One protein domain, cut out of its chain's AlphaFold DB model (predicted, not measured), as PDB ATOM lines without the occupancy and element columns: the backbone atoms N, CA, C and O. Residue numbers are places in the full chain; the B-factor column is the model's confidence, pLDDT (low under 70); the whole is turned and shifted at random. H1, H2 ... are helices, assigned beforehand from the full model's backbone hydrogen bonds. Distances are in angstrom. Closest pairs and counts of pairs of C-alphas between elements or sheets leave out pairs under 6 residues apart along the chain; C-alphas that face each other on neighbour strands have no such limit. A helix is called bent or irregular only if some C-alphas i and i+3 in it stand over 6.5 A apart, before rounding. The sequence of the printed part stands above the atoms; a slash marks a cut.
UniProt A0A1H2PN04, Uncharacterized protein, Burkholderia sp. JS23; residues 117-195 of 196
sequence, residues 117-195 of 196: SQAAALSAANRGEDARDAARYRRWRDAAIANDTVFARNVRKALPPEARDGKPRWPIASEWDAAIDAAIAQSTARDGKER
ATOM      1  N   SER A 117      43.474 -53.920 -53.874       60.41
ATOM      2  CA  SER A 117      44.165 -52.691 -54.265       60.41
ATOM      3  C   SER A 117      43.200 -51.545 -54.607       60.41
ATOM      4  O   SER A 117      43.466 -50.398 -54.244       60.41
ATOM      5  N   GLN A 118      42.026 -51.831 -55.184       56.78
ATOM      6  CA  GLN A 118      41.012 -50.802 -55.476       56.78
ATOM      7  C   GLN A 118      40.278 -50.288 -54.226       56.78
ATOM      8  O   GLN A 118      40.052 -49.083 -54.102       56.78
ATOM      9  N   ALA A 119      39.956 -51.159 -53.263       54.69
ATOM     10  CA  ALA A 119      39.330 -50.751 -52.000       54.69
ATOM     11  C   ALA A 119      40.302 -49.940 -51.125       54.69
ATOM     12  O   ALA A 119      39.920 -48.937 -50.516       54.69
ATOM     13  N   ALA A 120      41.584 -50.320 -51.123       59.12
ATOM     14  CA  ALA A 120      42.647 -49.566 -50.463       59.12
ATOM     15  C   ALA A 120      42.873 -48.185 -51.110       59.12
ATOM     16  O   ALA A 120      43.095 -47.206 -50.392       59.12
ATOM     17  N   ALA A 121      42.767 -48.083 -52.440       60.62
ATOM     18  CA  ALA A 121      42.891 -46.818 -53.164       60.62
ATOM     19  C   ALA A 121      41.709 -45.865 -52.901       60.62
ATOM     20  O   ALA A 121      41.941 -44.691 -52.603       60.62
ATOM     21  N   LEU A 122      40.460 -46.357 -52.911       55.53
ATOM     22  CA  LEU A 122      39.288 -45.546 -52.536       55.53
ATOM     23  C   LEU A 122      39.346 -45.088 -51.068       55.53
ATOM     24  O   LEU A 122      39.075 -43.930 -50.764       55.53
ATOM     25  N   SER A 123      39.768 -45.968 -50.154       59.09
ATOM     26  CA  SER A 123      39.954 -45.625 -48.737       59.09
ATOM     27  C   SER A 123      41.076 -44.601 -48.515       59.09
ATOM     28  O   SER A 123      41.014 -43.785 -47.596       59.09
ATOM     29  N   ALA A 124      42.128 -44.608 -49.337       61.12
ATOM     30  CA  ALA A 124      43.200 -43.621 -49.246       61.12
ATOM     31  C   ALA A 124      42.764 -42.224 -49.713       61.12
ATOM     32  O   ALA A 124      43.128 -41.248 -49.060       61.12
ATOM     33  N   ALA A 125      41.970 -42.135 -50.783       60.12
ATOM     34  CA  ALA A 125      41.470 -40.861 -51.301       60.12
ATOM     35  C   ALA A 125      40.504 -40.168 -50.319       60.12
ATOM     36  O   ALA A 125      40.656 -38.978 -50.051       60.12
ATOM     37  N   ASN A 126      39.595 -40.924 -49.694       57.97
ATOM     38  CA  ASN A 126      38.560 -40.352 -48.820       57.97
ATOM     39  C   ASN A 126      39.075 -39.958 -47.423       57.97
ATOM     40  O   ASN A 126      38.543 -39.045 -46.798       57.97
ATOM     41  N   ARG A 127      40.180 -40.559 -46.948       60.81
ATOM     42  CA  ARG A 127      40.762 -40.258 -45.623       60.81
ATOM     43  C   ARG A 127      41.141 -38.787 -45.428       60.81
ATOM     44  O   ARG A 127      41.134 -38.303 -44.298       60.81
ATOM     45  N   GLY A 128      41.515 -38.087 -46.499       63.75
ATOM     46  CA  GLY A 128      41.890 -36.673 -46.432       63.75
ATOM     47  C   GLY A 128      40.693 -35.741 -46.241       63.75
ATOM     48  O   GLY A 128      40.797 -34.758 -45.504       63.75
ATOM     49  N   GLU A 129      39.567 -36.059 -46.877       65.19
ATOM     50  CA  GLU A 129      38.316 -35.302 -46.771       65.19
ATOM     51  C   GLU A 129      37.644 -35.581 -45.421       65.19
ATOM     52  O   GLU A 129      37.385 -34.641 -44.668       65.19
ATOM     53  N   ASP A 130      37.567 -36.855 -45.021       70.56
ATOM     54  CA  ASP A 130      37.031 -37.276 -43.720       70.56
ATOM     55  C   ASP A 130      37.766 -36.614 -42.542       70.56
ATOM     56  O   ASP A 130      37.158 -36.195 -41.554       70.56
ATOM     57  N   ALA A 131      39.096 -36.482 -42.627       72.62
ATOM     58  CA  ALA A 131      39.888 -35.849 -41.575       72.62
ATOM     59  C   ALA A 131      39.611 -34.340 -41.449       72.62
ATOM     60  O   ALA A 131      39.621 -33.804 -40.333       72.62
ATOM     61  N   ARG A 132      39.364 -33.656 -42.574       73.88
ATOM     62  CA  ARG A 132      39.026 -32.224 -42.599       73.88
ATOM     63  C   ARG A 132      37.636 -31.989 -42.033       73.88
ATOM     64  O   ARG A 132      37.494 -31.145 -41.147       73.88
ATOM     65  N   ASP A 133      36.660 -32.787 -42.443       74.50
ATOM     66  CA  ASP A 133      35.294 -32.699 -41.931       74.50
ATOM     67  C   ASP A 133      35.258 -33.024 -40.431       74.50
ATOM     68  O   ASP A 133      34.713 -32.262 -39.631       74.50
ATOM     69  N   ALA A 134      35.964 -34.069 -39.991       73.12
ATOM     70  CA  ALA A 134      36.077 -34.396 -38.571       73.12
ATOM     71  C   ALA A 134      36.734 -33.274 -37.742       73.12
ATOM     72  O   ALA A 134      36.398 -33.079 -36.569       73.12
ATOM     73  N   ALA A 135      37.700 -32.539 -38.298       76.00
ATOM     74  CA  ALA A 135      38.286 -31.374 -37.632       76.00
ATOM     75  C   ALA A 135      37.300 -30.192 -37.579       76.00
ATOM     76  O   ALA A 135      37.159 -29.565 -36.524       76.00
ATOM     77  N   ARG A 136      36.578 -29.935 -38.678       81.31
ATOM     78  CA  ARG A 136      35.537 -28.902 -38.782       81.31
ATOM     79  C   ARG A 136      34.438 -29.115 -37.737       81.31
ATOM     80  O   ARG A 136      34.170 -28.218 -36.935       81.31
ATOM     81  N   TYR A 137      33.865 -30.317 -37.675       76.56
ATOM     82  CA  TYR A 137      32.780 -30.636 -36.743       76.56
ATOM     83  C   TYR A 137      33.224 -30.635 -35.280       76.56
ATOM     84  O   TYR A 137      32.467 -30.189 -34.418       76.56
ATOM     85  N   ARG A 138      34.464 -31.052 -34.976       81.56
ATOM     86  CA  ARG A 138      35.016 -30.927 -33.615       81.56
ATOM     87  C   ARG A 138      35.081 -29.473 -33.170       81.56
ATOM     88  O   ARG A 138      34.624 -29.160 -32.079       81.56
ATOM     89  N   ARG A 139      35.564 -28.577 -34.031       74.56
ATOM     90  CA  ARG A 139      35.656 -27.152 -33.702       74.56
ATOM     91  C   ARG A 139      34.282 -26.513 -33.504       74.56
ATOM     92  O   ARG A 139      34.109 -25.742 -32.566       74.56
ATOM     93  N   TRP A 140      33.307 -26.862 -34.344       77.62
ATOM     94  CA  TRP A 140      31.924 -26.422 -34.161       77.62
ATOM     95  C   TRP A 140      31.334 -26.923 -32.835       77.62
ATOM     96  O   TRP A 140      30.774 -26.134 -32.075       77.62
ATOM     97  N   ARG A 141      31.520 -28.211 -32.519       79.44
ATOM     98  CA  ARG A 141      31.069 -28.822 -31.262       79.44
ATOM     99  C   ARG A 141      31.697 -28.142 -30.048       79.44
ATOM    100  O   ARG A 141      30.986 -27.809 -29.109       79.44
ATOM    101  N   ASP A 142      33.008 -27.935 -30.060       80.44
ATOM    102  CA  ASP A 142      33.724 -27.354 -28.925       80.44
ATOM    103  C   ASP A 142      33.297 -25.888 -28.700       80.44
ATOM    104  O   ASP A 142      33.099 -25.476 -27.558       80.44
ATOM    105  N   ALA A 143      33.039 -25.126 -29.771       71.00
ATOM    106  CA  ALA A 143      32.469 -23.778 -29.683       71.00
ATOM    107  C   ALA A 143      31.023 -23.774 -29.147       71.00
ATOM    108  O   ALA A 143      30.659 -22.901 -28.358       71.00
ATOM    109  N   ALA A 144      30.208 -24.762 -29.533       67.19
ATOM    110  CA  ALA A 144      28.862 -24.941 -28.992       67.19
ATOM    111  C   ALA A 144      28.891 -25.296 -27.493       67.19
ATOM    112  O   ALA A 144      28.148 -24.702 -26.717       67.19
ATOM    113  N   ILE A 145      29.791 -26.193 -27.066       74.81
ATOM    114  CA  ILE A 145      30.000 -26.547 -25.649       74.81
ATOM    115  C   ILE A 145      30.458 -25.326 -24.841       74.81
ATOM    116  O   ILE A 145      29.988 -25.109 -23.726       74.81
ATOM    117  N   ALA A 146      31.341 -24.505 -25.409       78.38
ATOM    118  CA  ALA A 146      31.818 -23.274 -24.783       78.38
ATOM    119  C   ALA A 146      30.764 -22.147 -24.742       78.38
ATOM    120  O   ALA A 146      31.050 -21.076 -24.209       78.38
ATOM    121  N   ASN A 147      29.559 -22.363 -25.291       80.81
ATOM    122  CA  ASN A 147      28.527 -21.340 -25.469       80.81
ATOM    123  C   ASN A 147      29.056 -20.078 -26.179       80.81
ATOM    124  O   ASN A 147      28.680 -18.953 -25.837       80.81
ATOM    125  N   ASP A 148      29.927 -20.242 -27.180       83.88
ATOM    126  CA  ASP A 148      30.460 -19.118 -27.950       83.88
ATOM    127  C   ASP A 148      29.364 -18.504 -28.839       83.88
ATOM    128  O   ASP A 148      29.121 -18.881 -29.992       83.88
ATOM    129  N   THR A 149      28.681 -17.510 -28.272       82.44
ATOM    130  CA  THR A 149      27.585 -16.792 -28.931       82.44
ATOM    131  C   THR A 149      28.035 -15.985 -30.150       82.44
ATOM    132  O   THR A 149      27.202 -15.665 -31.004       82.44
ATOM    133  N   VAL A 150      29.326 -15.651 -30.266       82.38
ATOM    134  CA  VAL A 150      29.878 -14.928 -31.420       82.38
ATOM    135  C   VAL A 150      30.050 -15.895 -32.581       82.38
ATOM    136  O   VAL A 150      29.562 -15.616 -33.679       82.38
ATOM    137  N   PHE A 151      30.652 -17.056 -32.325       81.69
ATOM    138  CA  PHE A 151      30.791 -18.110 -33.324       81.69
ATOM    139  C   PHE A 151      29.424 -18.571 -33.846       81.69
ATOM    140  O   PHE A 151      29.191 -18.556 -35.055       81.69
ATOM    141  N   ALA A 152      28.471 -18.864 -32.955       80.25
ATOM    142  CA  ALA A 152      27.129 -19.299 -33.351       80.25
ATOM    143  C   ALA A 152      26.391 -18.244 -34.201       80.25
ATOM    144  O   ALA A 152      25.716 -18.570 -35.180       80.25
ATOM    145  N   ARG A 153      26.554 -16.956 -33.870       84.56
ATOM    146  CA  ARG A 153      25.988 -15.846 -34.651       84.56
ATOM    147  C   ARG A 153      26.623 -15.742 -36.034       84.56
ATOM    148  O   ARG A 153      25.907 -15.454 -36.992       84.56
ATOM    149  N   ASN A 154      27.929 -15.963 -36.147       85.00
ATOM    150  CA  ASN A 154      28.639 -15.908 -37.423       85.00
ATOM    151  C   ASN A 154      28.250 -17.077 -38.332       85.00
ATOM    152  O   ASN A 154      27.938 -16.833 -39.496       85.00
ATOM    153  N   VAL A 155      28.143 -18.299 -37.794       83.75
ATOM    154  CA  VAL A 155      27.600 -19.454 -38.532       83.75
ATOM    155  C   VAL A 155      26.188 -19.135 -39.032       83.75
ATOM    156  O   VAL A 155      25.908 -19.244 -40.222       83.75
ATOM    157  N   ARG A 156      25.306 -18.625 -38.160       83.75
ATOM    158  CA  ARG A 156      23.932 -18.259 -38.543       83.75
ATOM    159  C   ARG A 156      23.865 -17.165 -39.615       83.75
ATOM    160  O   ARG A 156      22.953 -17.177 -40.434       83.75
ATOM    161  N   LYS A 157      24.790 -16.201 -39.607       86.81
ATOM    162  CA  LYS A 157      24.867 -15.143 -40.630       86.81
ATOM    163  C   LYS A 157      25.354 -15.656 -41.983       86.81
ATOM    164  O   LYS A 157      24.975 -15.068 -42.989       86.81
ATOM    165  N   ALA A 158      26.210 -16.676 -41.982       87.00
ATOM    166  CA  ALA A 158      26.797 -17.252 -43.185       87.00
ATOM    167  C   ALA A 158      25.870 -18.260 -43.885       87.00
ATOM    168  O   ALA A 158      26.068 -18.546 -45.061       87.00
ATOM    169  N   LEU A 159      24.849 -18.770 -43.188       84.69
ATOM    170  CA  LEU A 159      23.812 -19.594 -43.804       84.69
ATOM    171  C   LEU A 159      22.960 -18.776 -44.796       84.69
ATOM    172  O   LEU A 159      22.711 -17.588 -44.551       84.69
ATOM    173  N   PRO A 160      22.463 -19.407 -45.879       82.25
ATOM    174  CA  PRO A 160      21.559 -18.761 -46.823       82.25
ATOM    175  C   PRO A 160      20.348 -18.128 -46.115       82.25
ATOM    176  O   PRO A 160      19.832 -18.714 -45.153       82.25
ATOM    177  N   PRO A 161      19.857 -16.957 -46.564       78.00
ATOM    178  CA  PRO A 161      18.715 -16.277 -45.947       78.00
ATOM    179  C   PRO A 161      17.477 -17.175 -45.810       78.00
ATOM    180  O   PRO A 161      16.768 -17.116 -44.805       78.00
ATOM    181  N   GLU A 162      17.257 -18.057 -46.787       76.06
ATOM    182  CA  GLU A 162      16.155 -19.021 -46.821       76.06
ATOM    183  C   GLU A 162      16.226 -20.030 -45.669       76.06
ATOM    184  O   GLU A 162      15.189 -20.477 -45.186       76.06
ATOM    185  N   ALA A 163      17.437 -20.346 -45.204       69.19
ATOM    186  CA  ALA A 163      17.697 -21.287 -44.122       69.19
ATOM    187  C   ALA A 163      17.857 -20.601 -42.747       69.19
ATOM    188  O   ALA A 163      17.788 -21.249 -41.704       69.19
ATOM    189  N   ARG A 164      18.062 -19.276 -42.727       68.31
ATOM    190  CA  ARG A 164      18.289 -18.473 -41.512       68.31
ATOM    191  C   ARG A 164      17.001 -18.005 -40.830       68.31
ATOM    192  O   ARG A 164      16.953 -17.907 -39.596       68.31
ATOM    193  N   ASP A 165      15.988 -17.689 -41.635       72.00
ATOM    194  CA  ASP A 165      14.803 -16.926 -41.221       72.00
ATOM    195  C   ASP A 165      13.554 -17.821 -41.029       72.00
ATOM    196  O   ASP A 165      12.423 -17.346 -41.095       72.00
ATOM    197  N   GLY A 166      13.751 -19.124 -40.778       57.34
ATOM    198  CA  GLY A 166      12.676 -20.065 -40.424       57.34
ATOM    199  C   GLY A 166      11.744 -20.460 -41.580       57.34
ATOM    200  O   GLY A 166      10.626 -20.909 -41.338       57.34
ATOM    201  N   LYS A 167      12.186 -20.285 -42.831       59.22
ATOM    202  CA  LYS A 167      11.483 -20.691 -44.064       59.22
ATOM    203  C   LYS A 167      11.845 -22.148 -44.445       59.22
ATOM    204  O   LYS A 167      12.771 -22.706 -43.863       59.22
ATOM    205  N   PRO A 168      11.108 -22.831 -45.352       58.16
ATOM    206  CA  PRO A 168      10.842 -24.276 -45.259       58.16
ATOM    207  C   PRO A 168      11.984 -25.187 -45.738       58.16
ATOM    208  O   PRO A 168      11.746 -26.357 -46.033       58.16
ATOM    209  N   ARG A 169      13.217 -24.685 -45.848       69.06
ATOM    210  CA  ARG A 169      14.363 -25.484 -46.279       69.06
ATOM    211  C   ARG A 169      15.441 -25.472 -45.207       69.06
ATOM    212  O   ARG A 169      16.073 -24.452 -44.950       69.06
ATOM    213  N   TRP A 170      15.664 -26.640 -44.618       70.81
ATOM    214  CA  TRP A 170      16.836 -26.887 -43.790       70.81
ATOM    215  C   TRP A 170      18.111 -26.752 -44.641       70.81
ATOM    216  O   TRP A 170      18.102 -27.179 -45.802       70.81
ATOM    217  N   PRO A 171      19.201 -26.170 -44.106       74.56
ATOM    218  CA  PRO A 171      20.451 -26.100 -44.848       74.56
ATOM    219  C   PRO A 171      20.977 -27.503 -45.169       74.56
ATOM    220  O   PRO A 171      20.896 -28.406 -44.332       74.56
ATOM    221  N   ILE A 172      21.519 -27.685 -46.375       77.50
ATOM    222  CA  ILE A 172      22.174 -28.943 -46.773       77.50
ATOM    223  C   ILE A 172      23.601 -29.006 -46.212       77.50
ATOM    224  O   ILE A 172      24.146 -27.989 -45.785       77.50
ATOM    225  N   ALA A 173      24.223 -30.189 -46.217       71.62
ATOM    226  CA  ALA A 173      25.548 -30.408 -45.620       71.62
ATOM    227  C   ALA A 173      26.608 -29.402 -46.112       71.62
ATOM    228  O   ALA A 173      27.247 -28.742 -45.301       71.62
ATOM    229  N   SER A 174      26.694 -29.175 -47.425       77.44
ATOM    230  CA  SER A 174      27.652 -28.223 -48.002       77.44
ATOM    231  C   SER A 174      27.422 -26.768 -47.569       77.44
ATOM    232  O   SER A 174      28.368 -25.986 -47.495       77.44
ATOM    233  N   GLU A 175      26.182 -26.389 -47.251       81.25
ATOM    234  CA  GLU A 175      25.853 -25.054 -46.738       81.25
ATOM    235  C   GLU A 175      26.252 -24.909 -45.267       81.25
ATOM    236  O   GLU A 175      26.726 -23.846 -44.861       81.25
ATOM    237  N   TRP A 176      26.116 -25.981 -44.478       81.31
ATOM    238  CA  TRP A 176      26.654 -26.041 -43.119       81.31
ATOM    239  C   TRP A 176      28.176 -25.958 -43.111       81.31
ATOM    240  O   TRP A 176      28.735 -25.163 -42.355       81.31
ATOM    241  N   ASP A 177      28.835 -26.717 -43.981       82.75
ATOM    242  CA  ASP A 177      30.288 -26.715 -44.110       82.75
ATOM    243  C   ASP A 177      30.816 -25.323 -44.468       82.75
ATOM    244  O   ASP A 177      31.681 -24.785 -43.773       82.75
ATOM    245  N   ALA A 178      30.221 -24.686 -45.482       81.69
ATOM    246  CA  ALA A 178      30.582 -23.332 -45.895       81.69
ATOM    247  C   ALA A 178      30.355 -22.297 -44.779       81.69
ATOM    248  O   ALA A 178      31.182 -21.406 -44.576       81.69
ATOM    249  N   ALA A 179      29.257 -22.414 -44.024       83.38
ATOM    250  CA  ALA A 179      28.958 -21.502 -42.926       83.38
ATOM    251  C   ALA A 179      29.924 -21.661 -41.740       83.38
ATOM    252  O   ALA A 179      30.331 -20.663 -41.135       83.38
ATOM    253  N   ILE A 180      30.316 -22.897 -41.416       78.94
ATOM    254  CA  ILE A 180      31.299 -23.182 -40.365       78.94
ATOM    255  C   ILE A 180      32.682 -22.673 -40.780       78.94
ATOM    256  O   ILE A 180      33.334 -21.991 -39.986       78.94
ATOM    257  N   ASP A 181      33.106 -22.921 -42.020       87.50
ATOM    258  CA  ASP A 181      34.396 -22.448 -42.532       87.50
ATOM    259  C   ASP A 181      34.466 -20.911 -42.539       87.50
ATOM    260  O   ASP A 181      35.456 -20.325 -42.090       87.50
ATOM    261  N   ALA A 182      33.382 -20.239 -42.943       86.94
ATOM    262  CA  ALA A 182      33.284 -18.782 -42.892       86.94
ATOM    263  C   ALA A 182      33.364 -18.233 -41.457       86.94
ATOM    264  O   ALA A 182      34.030 -17.222 -41.215       86.94
ATOM    265  N   ALA A 183      32.718 -18.891 -40.490       86.62
ATOM    266  CA  ALA A 183      32.782 -18.493 -39.085       86.62
ATOM    267  C   ALA A 183      34.185 -18.700 -38.495       86.62
ATOM    268  O   ALA A 183      34.690 -17.825 -37.790       86.62
ATOM    269  N   ILE A 184      34.842 -19.813 -38.834       86.06
ATOM    270  CA  ILE A 184      36.226 -20.099 -38.443       86.06
ATOM    271  C   ILE A 184      37.174 -19.016 -38.972       86.06
ATOM    272  O   ILE A 184      37.979 -18.493 -38.198       86.06
ATOM    273  N   ALA A 185      37.066 -18.663 -40.256       87.44
ATOM    274  CA  ALA A 185      37.908 -17.649 -40.887       87.44
ATOM    275  C   ALA A 185      37.734 -16.258 -40.251       87.44
ATOM    276  O   ALA A 185      38.697 -15.506 -40.106       87.44
ATOM    277  N   GLN A 186      36.514 -15.913 -39.829       85.38
ATOM    278  CA  GLN A 186      36.247 -14.653 -39.130       85.38
ATOM    279  C   GLN A 186      36.861 -14.625 -37.725       85.38
ATOM    280  O   GLN A 186      37.408 -13.596 -37.327       85.38
ATOM    281  N   SER A 187      36.809 -15.736 -36.984       82.75
ATOM    282  CA  SER A 187      37.442 -15.827 -35.664       82.75
ATOM    283  C   SER A 187      38.965 -15.732 -35.758       82.75
ATOM    284  O   SER A 187      39.572 -14.959 -35.024       82.75
ATOM    285  N   THR A 188      39.593 -16.427 -36.714       84.00
ATOM    286  CA  THR A 188      41.054 -16.360 -36.889       84.00
ATOM    287  C   THR A 188      41.528 -14.982 -37.354       84.00
ATOM    288  O   THR A 188      42.570 -14.511 -36.902       84.00
ATOM    289  N   ALA A 189      40.759 -14.301 -38.212       81.56
ATOM    290  CA  ALA A 189      41.054 -12.929 -38.622       81.56
ATOM    291  C   ALA A 189      40.957 -11.933 -37.453       81.56
ATOM    292  O   ALA A 189      41.743 -10.986 -37.378       81.56
ATOM    293  N   ARG A 190      40.015 -12.147 -36.526       78.06
ATOM    294  CA  ARG A 190      39.877 -11.327 -35.319       78.06
ATOM    295  C   ARG A 190      41.052 -11.522 -34.362       78.06
ATOM    296  O   ARG A 190      41.653 -10.532 -33.955       78.06
ATOM    297  N   ASP A 191      41.421 -12.769 -34.082       76.44
ATOM    298  CA  ASP A 191      42.536 -13.098 -33.183       76.44
ATOM    299  C   ASP A 191      43.876 -12.540 -33.692       76.44
ATOM    300  O   ASP A 191      44.736 -12.151 -32.903       76.44
ATOM    301  N   GLY A 192      44.060 -12.470 -35.016       74.62
ATOM    302  CA  GLY A 192      45.235 -11.850 -35.631       74.62
ATOM    303  C   GLY A 192      45.275 -10.328 -35.476       74.62
ATOM    304  O   GLY A 192      46.351  -9.767 -35.301       74.62
ATOM    305  N   LYS A 193      44.112  -9.665 -35.494       71.12
ATOM    306  CA  LYS A 193      43.994  -8.205 -35.367       71.12
ATOM    307  C   LYS A 193      44.129  -7.716 -33.922       71.12
ATOM    308  O   LYS A 193      44.541  -6.587 -33.707       71.12
ATOM    309  N   GLU A 194      43.788  -8.549 -32.939       67.81
ATOM    310  CA  GLU A 194      43.971  -8.240 -31.510       67.81
ATOM    311  C   GLU A 194      45.428  -8.454 -31.036       67.81
ATOM    312  O   GLU A 194      45.778  -8.050 -29.929       67.81
ATOM    313  N   ARG A 195      46.293  -9.067 -31.862       63.12
ATOM    314  CA  ARG A 195      47.712  -9.347 -31.552       63.12
ATOM    315  C   ARG A 195      48.720  -8.377 -32.185       63.12
ATOM    316  O   ARG A 195      49.906  -8.497 -31.887       63.12
TER     317      ARG A 195
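This is residues 117 to 195 of the 196 residues of an uncharacterized protein of Burkholderia sp. JS23 (UniProt A0A1H2PN04). Two long helices, H1 and H4, cross at a steep angle, with the short helix H2 packed on H4 beside the crossing. The kinked H1 sends residues 117 to 132 out as a long arm, and residues 188 to 195, of which 188 to 193 belong to H4, stick out elsewhere as a shorter one. The printed part has 79 residues, with four named helices in the order H1, H2, H3, H4 and no named strand, and its class is all helix. The whole is loose, with a radius of gyration of the C-alphas of 15.6 A, and its outline is flat, spanning 47 by 41 by 21 A.

Start with H1, residues 117 to 145, and look near residue 128 for a kink of 34 degrees. H1 is neither bent nor irregular, but only just: C-alphas 125 and 128 are 6.4 A apart. A tight link leads to H2, residues 149 to 158. H1 and H2 only just touch, with 3 pairs of C-alphas within 8 A, and only at the corner by their link; on H1 this involves residues 143 to 144 alone, and the closest C-alphas are those of Ala 143 and Phe 151, 6.9 A apart. Another tight link leads to H3, residues 161 to 164, which is close to H2 but not clearly touching it; their closest C-alphas, of Arg 156 and Arg 164, are 6.4 A apart. A short link of 8 residues then leads to H4, residues 173 to 193. H4 touches H2 with its residues 178 to 187 alone; the closest C-alphas are those of Ala 158 and Ala 179, 4.8 A apart, at a steep tilt of 53 degrees, opposite ways. H4 touches H1 through residues 177 to 181 of H4 and 136 to 140 of H1; the closest C-alphas are those of Trp 140 and Ile 180, 7.0 A apart, at a steep tilt of 58 degrees, the same way. H3 is apart from H1 and from H4. In H2 and H4 every O i to N i+4 pair is within hydrogen-bond range, in H1 23 of 25 are, and H3 is too short for such a pair.

Find C-alpha 117 at (44.165, -52.691, -54.265); from there H1 runs 41.3 A to C-alpha 145 at (30.000, -26.547, -25.649). H2 covers 14.3 A from Thr 149 to Ala 158, and H3 covers 5.0 A from Pro 161 to Arg 164. H4 runs 30.6 A from Ala 173 to C-alpha 193 at (43.994, -8.205, -35.367).

The C-alphas farthest apart are those of Ser 117 and Glu 194, 49.9 A. Without the stretches that stand free, the body has 55 residues and spans 29 by 22 by 18 A. The printed part has no cut, and no link is long. The mean pLDDT of the printed part is 74.6; look for values under 70 at residues 117 to 129, 144, 163 to 164, 166 to 169 and 194 to 195.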